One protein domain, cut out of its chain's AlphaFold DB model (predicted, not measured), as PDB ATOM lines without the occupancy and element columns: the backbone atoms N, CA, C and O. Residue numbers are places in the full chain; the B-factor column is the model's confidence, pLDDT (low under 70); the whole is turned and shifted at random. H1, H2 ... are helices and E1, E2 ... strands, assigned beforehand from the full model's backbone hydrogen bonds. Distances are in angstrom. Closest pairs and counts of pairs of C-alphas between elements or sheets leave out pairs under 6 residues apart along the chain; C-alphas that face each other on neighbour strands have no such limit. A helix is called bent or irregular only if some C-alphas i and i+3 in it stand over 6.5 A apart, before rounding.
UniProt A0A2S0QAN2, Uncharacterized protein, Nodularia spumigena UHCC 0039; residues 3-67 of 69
ATOM      1  N   SER A   3     -18.864  -4.017  63.923       71.12
ATOM      2  CA  SER A   3     -18.161  -4.799  62.894       71.12
ATOM      3  C   SER A   3     -17.610  -3.961  61.734       71.12
ATOM      4  O   SER A   3     -16.532  -4.241  61.207       71.12
ATOM      5  N   ASP A   4     -18.331  -2.910  61.338       76.69
ATOM      6  CA  ASP A   4     -17.897  -2.031  60.246       76.69
ATOM      7  C   ASP A   4     -16.680  -1.215  60.696       76.69
ATOM      8  O   ASP A   4     -15.707  -1.067  59.961       76.69
ATOM      9  N   CYS A   5     -16.707  -0.740  61.948       79.38
ATOM     10  CA  CYS A   5     -15.590  -0.017  62.551       79.38
ATOM     11  C   CYS A   5     -14.347  -0.905  62.698       79.38
ATOM     12  O   CYS A   5     -13.239  -0.450  62.426       79.38
ATOM     13  N   GLU A   6     -14.523  -2.167  63.101       85.50
ATOM     14  CA  GLU A   6     -13.428  -3.140  63.179       85.50
ATOM     15  C   GLU A   6     -12.743  -3.316  61.820       85.50
ATOM     16  O   GLU A   6     -11.523  -3.190  61.733       85.50
ATOM     17  N   THR A   7     -13.520  -3.511  60.751       81.88
ATOM     18  CA  THR A   7     -12.987  -3.688  59.390       81.88
ATOM     19  C   THR A   7     -12.106  -2.504  58.976       81.88
ATOM     20  O   THR A   7     -10.974  -2.698  58.539       81.88
ATOM     21  N   ILE A   8     -12.571  -1.273  59.216       86.62
ATOM     22  CA  ILE A   8     -11.816  -0.048  58.903       86.62
ATOM     23  C   ILE A   8     -10.505   0.030  59.700       86.62
ATOM     24  O   ILE A   8      -9.476   0.463  59.176       86.62
ATOM     25  N   LEU A   9     -10.503  -0.374  60.973       86.31
ATOM     26  CA  LEU A   9      -9.291  -0.359  61.798       86.31
ATOM     27  C   LEU A   9      -8.253  -1.370  61.296       86.31
ATOM     28  O   LEU A   9      -7.061  -1.049  61.261       86.31
ATOM     29  N   LEU A  10      -8.698  -2.554  60.874       84.50
ATOM     30  CA  LEU A  10      -7.834  -3.593  60.309       84.50
ATOM     31  C   LEU A  10      -7.226  -3.163  58.969       84.50
ATOM     32  O   LEU A  10      -6.026  -3.339  58.755       84.50
ATOM     33  N   GLU A  11      -8.018  -2.536  58.097       88.44
ATOM     34  CA  GLU A  11      -7.533  -1.957  56.836       88.44
ATOM     35  C   GLU A  11      -6.460  -0.884  57.077       88.44
ATOM     36  O   GLU A  11      -5.474  -0.797  56.343       88.44
ATOM     37  N   ASN A  12      -6.583  -0.131  58.174       86.06
ATOM     38  CA  ASN A  12      -5.594   0.849  58.624       86.06
ATOM     39  C   ASN A  12      -4.405   0.240  59.398       86.06
ATOM     40  O   ASN A  12      -3.690   0.957  60.098       86.06
ATOM     41  N   ARG A  13      -4.141  -1.066  59.235       86.81
ATOM     42  CA  ARG A  13      -3.028  -1.821  59.848       86.81
ATOM     43  C   ARG A  13      -3.110  -2.002  61.366       86.81
ATOM     44  O   ARG A  13      -2.101  -2.345  61.985       86.81
ATOM     45  N   SER A  14      -4.282  -1.816  61.972       88.25
ATOM     46  CA  SER A  14      -4.472  -2.222  63.368       88.25
ATOM     47  C   SER A  14      -4.428  -3.744  63.465       88.25
ATOM     48  O   SER A  14      -4.906  -4.448  62.575       88.25
ATOM     49  N   GLN A  15      -3.859  -4.271  64.544       87.38
ATOM     50  CA  GLN A  15      -3.863  -5.710  64.769       87.38
ATOM     51  C   GLN A  15      -5.183  -6.124  65.418       87.38
ATOM     52  O   GLN A  15      -5.638  -5.490  66.365       87.38
ATOM     53  N   GLN A  16      -5.761  -7.240  64.966       84.56
ATOM     54  CA  GLN A  16      -7.009  -7.796  65.513       84.56
ATOM     55  C   GLN A  16      -6.979  -7.975  67.041       84.56
ATOM     56  O   GLN A  16      -8.013  -7.879  67.698       84.56
ATOM     57  N   GLN A  17      -5.806  -8.253  67.613       88.00
ATOM     58  CA  GLN A  17      -5.605  -8.424  69.055       88.00
ATOM     59  C   GLN A  17      -5.750  -7.126  69.868       88.00
ATOM     60  O   GLN A  17      -6.005  -7.197  71.071       88.00
ATOM     61  N   ASP A  18      -5.621  -5.969  69.216       90.19
ATOM     62  CA  ASP A  18      -5.617  -4.651  69.856       90.19
ATOM     63  C   ASP A  18      -6.944  -3.892  69.642       90.19
ATOM     64  O   ASP A  18      -7.149  -2.820  70.206       90.19
ATOM     65  N   VAL A  19      -7.875  -4.444  68.852       91.50
ATOM     66  CA  VAL A  19      -9.192  -3.839  68.585       91.50
ATOM     67  C   VAL A  19     -10.198  -4.274  69.652       91.50
ATOM     68  O   VAL A  19     -10.408  -5.464  69.856       91.50
ATOM     69  N   TRP A  20     -10.868  -3.342  70.327       94.44
ATOM     70  CA  TRP A  20     -11.872  -3.655  71.354       94.44
ATOM     71  C   TRP A  20     -13.136  -2.826  71.152       94.44
ATOM     72  O   TRP A  20     -13.066  -1.642  70.830       94.44
ATOM     73  N   GLY A  21     -14.294  -3.457  71.339       94.38
ATOM     74  CA  GLY A  21     -15.600  -2.827  71.202       94.38
ATOM     75  C   GLY A  21     -16.181  -2.421  72.552       94.38
ATOM     76  O   GLY A  21     -16.231  -3.225  73.481       94.38
ATOM     77  N   ALA A  22     -16.667  -1.186  72.636       95.00
ATOM     78  CA  ALA A  22     -17.445  -0.681  73.760       95.00
ATOM     79  C   ALA A  22     -18.414   0.407  73.277       95.00
ATOM     80  O   ALA A  22     -18.155   1.086  72.283       95.00
ATOM     81  N   SER A  23     -19.528   0.565  73.982       92.69
ATOM     82  CA  SER A  23     -20.546   1.579  73.712       92.69
ATOM     83  C   SER A  23     -20.604   2.578  74.868       92.69
ATOM     84  O   SER A  23     -20.419   2.204  76.024       92.69
ATOM     85  N   TRP A  24     -20.868   3.844  74.557       92.94
ATOM     86  CA  TRP A  24     -20.970   4.935  75.528       92.94
ATOM     87  C   TRP A  24     -22.373   5.531  75.500       92.94
ATOM     88  O   TRP A  24     -22.876   5.859  74.423       92.94
ATOM     89  N   ASN A  25     -22.989   5.689  76.671       91.00
ATOM     90  CA  ASN A  25     -24.229   6.442  76.817       91.00
ATOM     91  C   ASN A  25     -23.919   7.844  77.368       91.00
ATOM     92  O   ASN A  25     -23.562   7.955  78.538       91.00
ATOM     93  N   PRO A  26     -24.088   8.920  76.579       87.69
ATOM     94  CA  PRO A  26     -23.789  10.275  77.038       87.69
ATOM     95  C   PRO A  26     -24.760  10.788  78.113       87.69
ATOM     96  O   PRO A  26     -24.394  11.675  78.872       87.69
ATOM     97  N   ILE A  27     -25.977  10.236  78.211       89.44
ATOM     98  CA  ILE A  27     -26.985  10.680  79.187       89.44
ATOM     99  C   ILE A  27     -26.689  10.091  80.567       89.44
ATOM    100  O   ILE A  27     -26.654  10.821  81.553       89.44
ATOM    101  N   SER A  28     -26.489   8.771  80.649       90.94
ATOM    102  CA  SER A  28     -26.175   8.109  81.924       90.94
ATOM    103  C   SER A  28     -24.686   8.137  82.272       90.94
ATOM    104  O   SER A  28     -24.322   7.817  83.398       90.94
ATOM    105  N   GLN A  29     -23.828   8.535  81.326       87.56
ATOM    106  CA  GLN A  29     -22.369   8.461  81.428       87.56
ATOM    107  C   GLN A  29     -21.851   7.042  81.730       87.56
ATOM    108  O   GLN A  29     -20.830   6.853  82.393       87.56
ATOM    109  N   GLU A  30     -22.558   6.029  81.224       92.38
ATOM    110  CA  GLU A  30     -22.219   4.618  81.408       92.38
ATOM    111  C   GLU A  30     -21.505   4.034  80.185       92.38
ATOM    112  O   GLU A  30     -21.798   4.366  79.031       92.38
ATOM    113  N   ILE A  31     -20.576   3.113  80.457       94.44
ATOM    114  CA  ILE A  31     -19.840   2.358  79.443       94.44
ATOM    115  C   ILE A  31     -20.359   0.924  79.422       94.44
ATOM    116  O   ILE A  31     -20.306   0.220  80.430       94.44
ATOM    117  N   PHE A  32     -20.780   0.472  78.245       95.00
ATOM    118  CA  PHE A  32     -21.178  -0.905  77.984       95.00
ATOM    119  C   PHE A  32     -20.068  -1.610  77.212       95.00
ATOM    120  O   PHE A  32     -19.761  -1.253  76.076       95.00
ATOM    121  N   TYR A  33     -19.464  -2.627  77.818       95.44
ATOM    122  CA  TYR A  33     -18.346  -3.370  77.224       95.44
ATOM    123  C   TYR A  33     -18.793  -4.560  76.369       95.44
ATOM    124  O   TYR A  33     -17.950  -5.323  75.908       95.44
ATOM    125  N   GLU A  34     -20.099  -4.758  76.191       94.88
ATOM    126  CA  GLU A  34     -20.647  -5.855  75.402       94.88
ATOM    127  C   GLU A  34     -20.555  -5.547  73.906       94.88
ATOM    128  O   GLU A  34     -21.142  -4.586  73.406       94.88
ATOM    129  N   SER A  35     -19.811  -6.374  73.176       93.50
ATOM    130  CA  SER A  35     -19.741  -6.309  71.720       93.50
ATOM    131  C   SER A  35     -19.347  -7.654  71.122       93.50
ATOM    132  O   SER A  35     -18.523  -8.381  71.677       93.50
ATOM    133  N   MET A  36     -19.889  -7.978  69.945       90.62
ATOM    134  CA  MET A  36     -19.529  -9.201  69.219       90.62
ATOM    135  C   MET A  36     -18.042  -9.240  68.840       90.62
ATOM    136  O   MET A  36     -17.446 -10.312  68.871       90.62
ATOM    137  N   VAL A  37     -17.425  -8.083  68.559       90.50
ATOM    138  CA  VAL A  37     -15.997  -7.993  68.183       90.50
ATOM    139  C   VAL A  37     -15.055  -8.410  69.322       90.50
ATOM    140  O   VAL A  37     -13.903  -8.776  69.098       90.50
ATOM    141  N   ASN A  38     -15.548  -8.409  70.566       94.81
ATOM    142  CA  ASN A  38     -14.772  -8.839  71.725       94.81
ATOM    143  C   ASN A  38     -14.700 -10.367  71.841       94.81
ATOM    144  O   ASN A  38     -13.821 -10.874  72.544       94.81
ATOM    145  N   LEU A  39     -15.589 -11.113  71.171       92.06
ATOM    146  CA  LEU A  39     -15.639 -12.569  71.258       92.06
ATOM    147  C   LEU A  39     -14.501 -13.202  70.444       92.06
ATOM    148  O   LEU A  39     -14.583 -13.400  69.235       92.06
ATOM    149  N   ARG A  40     -13.423 -13.565  71.138       90.38
ATOM    150  CA  ARG A  40     -12.183 -14.124  70.589       90.38
ATOM    151  C   ARG A  40     -11.750 -15.362  71.375       90.38
ATOM    152  O   ARG A  40     -11.085 -15.220  72.398       90.38
ATOM    153  N   PRO A  41     -12.005 -16.595  70.903       88.06
ATOM    154  CA  PRO A  41     -11.781 -17.824  71.682       88.06
ATOM    155  C   PRO A  41     -10.391 -17.985  72.329       88.06
ATOM    156  O   PRO A  41     -10.267 -18.615  73.385       88.06
ATOM    157  N   ARG A  42      -9.349 -17.416  71.702       90.12
ATOM    158  CA  ARG A  42      -7.956 -17.457  72.173       90.12
ATOM    159  C   ARG A  42      -7.575 -16.338  73.153       90.12
ATOM    160  O   ARG A  42      -6.603 -16.516  73.870       90.12
ATOM    161  N   GLN A  43      -8.307 -15.224  73.182       90.88
ATOM    162  CA  GLN A  43      -7.938 -14.009  73.928       90.88
ATOM    163  C   GLN A  43      -9.034 -13.557  74.905       90.88
ATOM    164  O   GLN A  43      -8.730 -13.169  76.024       90.88
ATOM    165  N   ASN A  44     -10.308 -13.624  74.510       95.25
ATOM    166  CA  ASN A  44     -11.447 -13.176  75.303       95.25
ATOM    167  C   ASN A  44     -12.709 -13.975  74.942       95.25
ATOM    168  O   ASN A  44     -13.211 -13.900  73.827       95.25
ATOM    169  N   ARG A  45     -13.226 -14.784  75.868       93.62
ATOM    170  CA  ARG A  45     -14.284 -15.774  75.574       93.62
ATOM    171  C   ARG A  45     -15.712 -15.268  75.806       93.62
ATOM    172  O   ARG A  45     -16.636 -16.073  75.816       93.62
ATOM    173  N   ALA A  46     -15.888 -13.965  75.993       94.62
ATOM    174  CA  ALA A  46     -17.182 -13.328  76.219       94.62
ATOM    175  C   ALA A  46     -17.362 -12.122  75.287       94.62
ATOM    176  O   ALA A  46     -16.406 -11.655  74.671       94.62
ATOM    177  N   MET A  47     -18.591 -11.615  75.185       94.56
ATOM    178  CA  MET A  47     -18.849 -10.331  74.517       94.56
ATOM    179  C   MET A  47     -18.386  -9.144  75.368       94.56
ATOM    180  O   MET A  47     -18.092  -8.080  74.835       94.56
ATOM    181  N   GLU A  48     -18.291  -9.325  76.683       96.25
ATOM    182  CA  GLU A  48     -17.633  -8.377  77.574       96.25
ATOM    183  C   GLU A  48     -16.109  -8.448  77.458       96.25
ATOM    184  O   GLU A  48     -15.539  -9.505  77.186       96.25
ATOM    185  N   ILE A  49     -15.434  -7.341  77.766       95.94
ATOM    186  CA  ILE A  49     -13.981  -7.311  77.970       95.94
ATOM    187  C   ILE A  49     -13.667  -7.908  79.347       95.94
ATOM    188  O   ILE A  49     -13.937  -7.264  80.363       95.94
ATOM    189  N   LEU A  50     -13.133  -9.132  79.391       95.56
ATOM    190  CA  LEU A  50     -12.857  -9.851  80.645       95.56
ATOM    191  C   LEU A  50     -11.578  -9.373  81.341       95.56
ATOM    192  O   LEU A  50     -11.494  -9.430  82.565       95.56
ATOM    193  N   ASP A  51     -10.589  -8.915  80.573       95.75
ATOM    194  CA  ASP A  51      -9.333  -8.415  81.126       95.75
ATOM    195  C   ASP A  51      -9.547  -7.021  81.756       95.75
ATOM    196  O   ASP A  51      -9.905  -6.072  81.045       95.75
ATOM    197  N   PRO A  52      -9.332  -6.863  83.077       95.50
ATOM    198  CA  PRO A  52      -9.556  -5.595  83.759       95.50
ATOM    199  C   PRO A  52      -8.578  -4.495  83.324       95.50
ATOM    200  O   PRO A  52      -8.957  -3.325  83.335       95.50
ATOM    201  N   ALA A  53      -7.353  -4.835  82.912       96.56
ATOM    202  CA  ALA A  53      -6.384  -3.850  82.439       96.56
ATOM    203  C   ALA A  53      -6.829  -3.252  81.098       96.56
ATOM    204  O   ALA A  53      -6.789  -2.036  80.914       96.56
ATOM    205  N   ILE A  54      -7.329  -4.093  80.189       95.50
ATOM    206  CA  ILE A  54      -7.888  -3.643  78.905       95.50
ATOM    207  C   ILE A  54      -9.161  -2.825  79.138       95.50
ATOM    208  O   ILE A  54      -9.337  -1.764  78.539       95.50
ATOM    209  N   ARG A  55     -10.035  -3.279  80.045       95.88
ATOM    210  CA  ARG A  55     -11.269  -2.564  80.400       95.88
ATOM    211  C   ARG A  55     -10.972  -1.151  80.914       95.88
ATOM    212  O   ARG A  55     -11.630  -0.201  80.494       95.88
ATOM    213  N   GLU A  56      -9.956  -0.998  81.762       96.56
ATOM    214  CA  GLU A  56      -9.529   0.308  82.274       96.56
ATOM    215  C   GLU A  56      -8.936   1.202  81.173       96.56
ATOM    216  O   GLU A  56      -9.272   2.383  81.099       96.56
ATOM    217  N   GLN A  57      -8.125   0.656  80.260       96.56
ATOM    218  CA  GLN A  57      -7.614   1.417  79.111       96.56
ATOM    219  C   GLN A  57      -8.748   1.941  78.220       96.56
ATOM    220  O   GLN A  57      -8.776   3.124  77.876       96.56
ATOM    221  N   VAL A  58      -9.715   1.081  77.889       95.44
ATOM    222  CA  VAL A  58     -10.900   1.458  77.103       95.44
ATOM    223  C   VAL A  58     -11.685   2.558  77.816       95.44
ATOM    224  O   VAL A  58     -12.030   3.567  77.199       95.44
ATOM    225  N   LYS A  59     -11.908   2.417  79.127       95.06
ATOM    226  CA  LYS A  59     -12.582   3.425  79.951       95.06
ATOM    227  C   LYS A  59     -11.887   4.784  79.897       95.06
ATOM    228  O   LYS A  59     -12.548   5.802  79.692       95.06
ATOM    229  N   GLN A  60     -10.567   4.811  80.064       95.62
ATOM    230  CA  GLN A  60      -9.786   6.048  80.026       95.62
ATOM    231  C   GLN A  60      -9.880   6.739  78.664       95.62
ATOM    232  O   GLN A  60     -10.049   7.957  78.609       95.62
ATOM    233  N   ILE A  61      -9.822   5.976  77.569       94.75
ATOM    234  CA  ILE A  61      -9.969   6.508  76.209       94.75
ATOM    235  C   ILE A  61     -11.368   7.103  76.011       94.75
ATOM    236  O   ILE A  61     -11.481   8.236  75.543       94.75
ATOM    237  N   ILE A  62     -12.423   6.381  76.405       94.12
ATOM    238  CA  ILE A  62     -13.810   6.849  76.275       94.12
ATOM    239  C   ILE A  62     -14.018   8.138  77.068       94.12
ATOM    240  O   ILE A  62     -14.467   9.124  76.496       94.12
ATOM    241  N   HIS A  63     -13.639   8.179  78.346       92.69
ATOM    242  CA  HIS A  63     -13.794   9.396  79.145       92.69
ATOM    243  C   HIS A  63     -12.960  10.562  78.611       92.69
ATOM    244  O   HIS A  63     -13.413  11.699  78.658       92.69
ATOM    245  N   LYS A  64     -11.762  10.304  78.077       93.44
ATOM    246  CA  LYS A  64     -10.917  11.355  77.499       93.44
ATOM    247  C   LYS A  64     -11.516  11.963  76.228       93.44
ATOM    248  O   LYS A  64     -11.331  13.153  75.994       93.44
ATOM    249  N   LEU A  65     -12.159  11.152  75.387       91.88
ATOM    250  CA  LEU A  65     -12.681  11.591  74.088       91.88
ATOM    251  C   LEU A  65     -14.142  12.051  74.145       91.88
ATOM    252  O   LEU A  65     -14.527  12.929  73.381       91.88
ATOM    253  N   LEU A  66     -14.948  11.433  75.011       89.44
ATOM    254  CA  LEU A  66     -16.407  11.577  75.059       89.44
ATOM    255  C   LEU A  66     -16.935  11.977  76.446       89.44
ATOM    256  O   LEU A  66     -18.129  12.230  76.589       89.44
ATOM    257  N   GLY A  67     -16.087  11.984  77.478       81.12
ATOM    258  CA  GLY A  67     -16.476  12.388  78.828       81.12
ATOM    259  C   GLY A  67     -16.538  13.907  78.978       81.12
ATOM    260  O   GLY A  67     -15.784  14.636  78.338       81.12
TER     261      GLY A  67
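Overview. This is residues 3 to 67 of the 69 residues of an uncharacterized protein of Nodularia spumigena UHCC 0039 (UniProt A0A2S0QAN2). A small two-stranded hairpin, E1 and E2, has the longer helix H2 over one of its faces, with no named element over the other, while the short helix H1 sits off to one side, apart from H2 and E2. The turn of the hairpin makes one end of the longest axis; H1 and the long winding stretch of residues 33 to 51, which has no named element, lie toward the opposite end. The printed part has 65 residues, with two named helices and two named strands in the order H1, E1, E2, H2; the sheet order is E1 - E2, antiparallel. The class is mostly helix, with helices holding 24 and strands 6 of the 30 residues in named elements, under half of the printed residues. The whole is compact, with a radius of gyration of the C-alphas of 11.9 A, and its C-alphas span 32 by 25 by 18 A.

Along the chain. H1 comes first, residues 3 to 11, and is 12.6 A long from first to last C-alpha; C-alpha 3 is at (-18.161, -4.799, 62.894). Residues 12 to 22 follow, with a short helical run at residues 16 to 18. E1 is residues 23 to 25, 6.8 A from first to last C-alpha, and begins with C-alpha 23 at (-20.546, 1.579, 73.712). E2 is residues 30 to 32, 6.6 A from first to last C-alpha. In the 19 residues from 33 to 51 a short helical run stands at residues 36 to 38. H2 is the longest helix, residues 52 to 66, 20.4 A from C-alpha 52 at (-9.556, -5.595, 83.759) to C-alpha 66 at (-16.407, 11.577, 75.059). Gly 67 is the last printed residue. Neither helix is bent or irregular.

Arrangement. H1 is apart from H2 and also apart from E2. E1 and E2 form a hairpin, antiparallel, with 157 degrees between their N-to-C directions. The C-alphas of Trp 24 and Ile 31 face each other at 4.8 A, and those of Ser 23 and Phe 32 at 5.0 A. Across this pair, N 23 and O 32 are within hydrogen-bond range at 2.8 A, and N 32 and O 23 are also 2.8 A apart. From H2 to E1 the closest C-alphas are those of Ile 62 and Trp 24, 7.4 A apart, and the two centres are 11.6 A apart. From H2 to E2 the closest C-alphas are those of Lys 59 and Ile 31, also 7.4 A apart, with the centres at 10.4 A. Within 10 A, residues 55 to 66 of H2 make 8 pairs of C-alphas with E2 and 6 with E1. In H1 and H2 every O i to N i+4 pair is within hydrogen-bond range.

Size, cuts and confidence. The outline is rounded. The two C-alphas farthest apart are those of Ile 27, in the turn of the hairpin, and Arg 42, in the stretch of residues 33 to 51; they are 34.7 A apart. The C-alphas of the first and last printed residues, Ser 3 and Gly 67, are 23.5 A apart. The printed part has no cut. The link from E1 to E2 is tight, with 4 residues between them. The links from H1 to E1, with 11 residues, and from E2 to H2, with 19 residues, are long. The C-alphas of residues 33 to 51 lie 6 to 16 A from the mean of all C-alphas. The mean pLDDT of the printed part is 91.0 and no printed residue is under 70; the mean is 82 in H1 and 95 in H2.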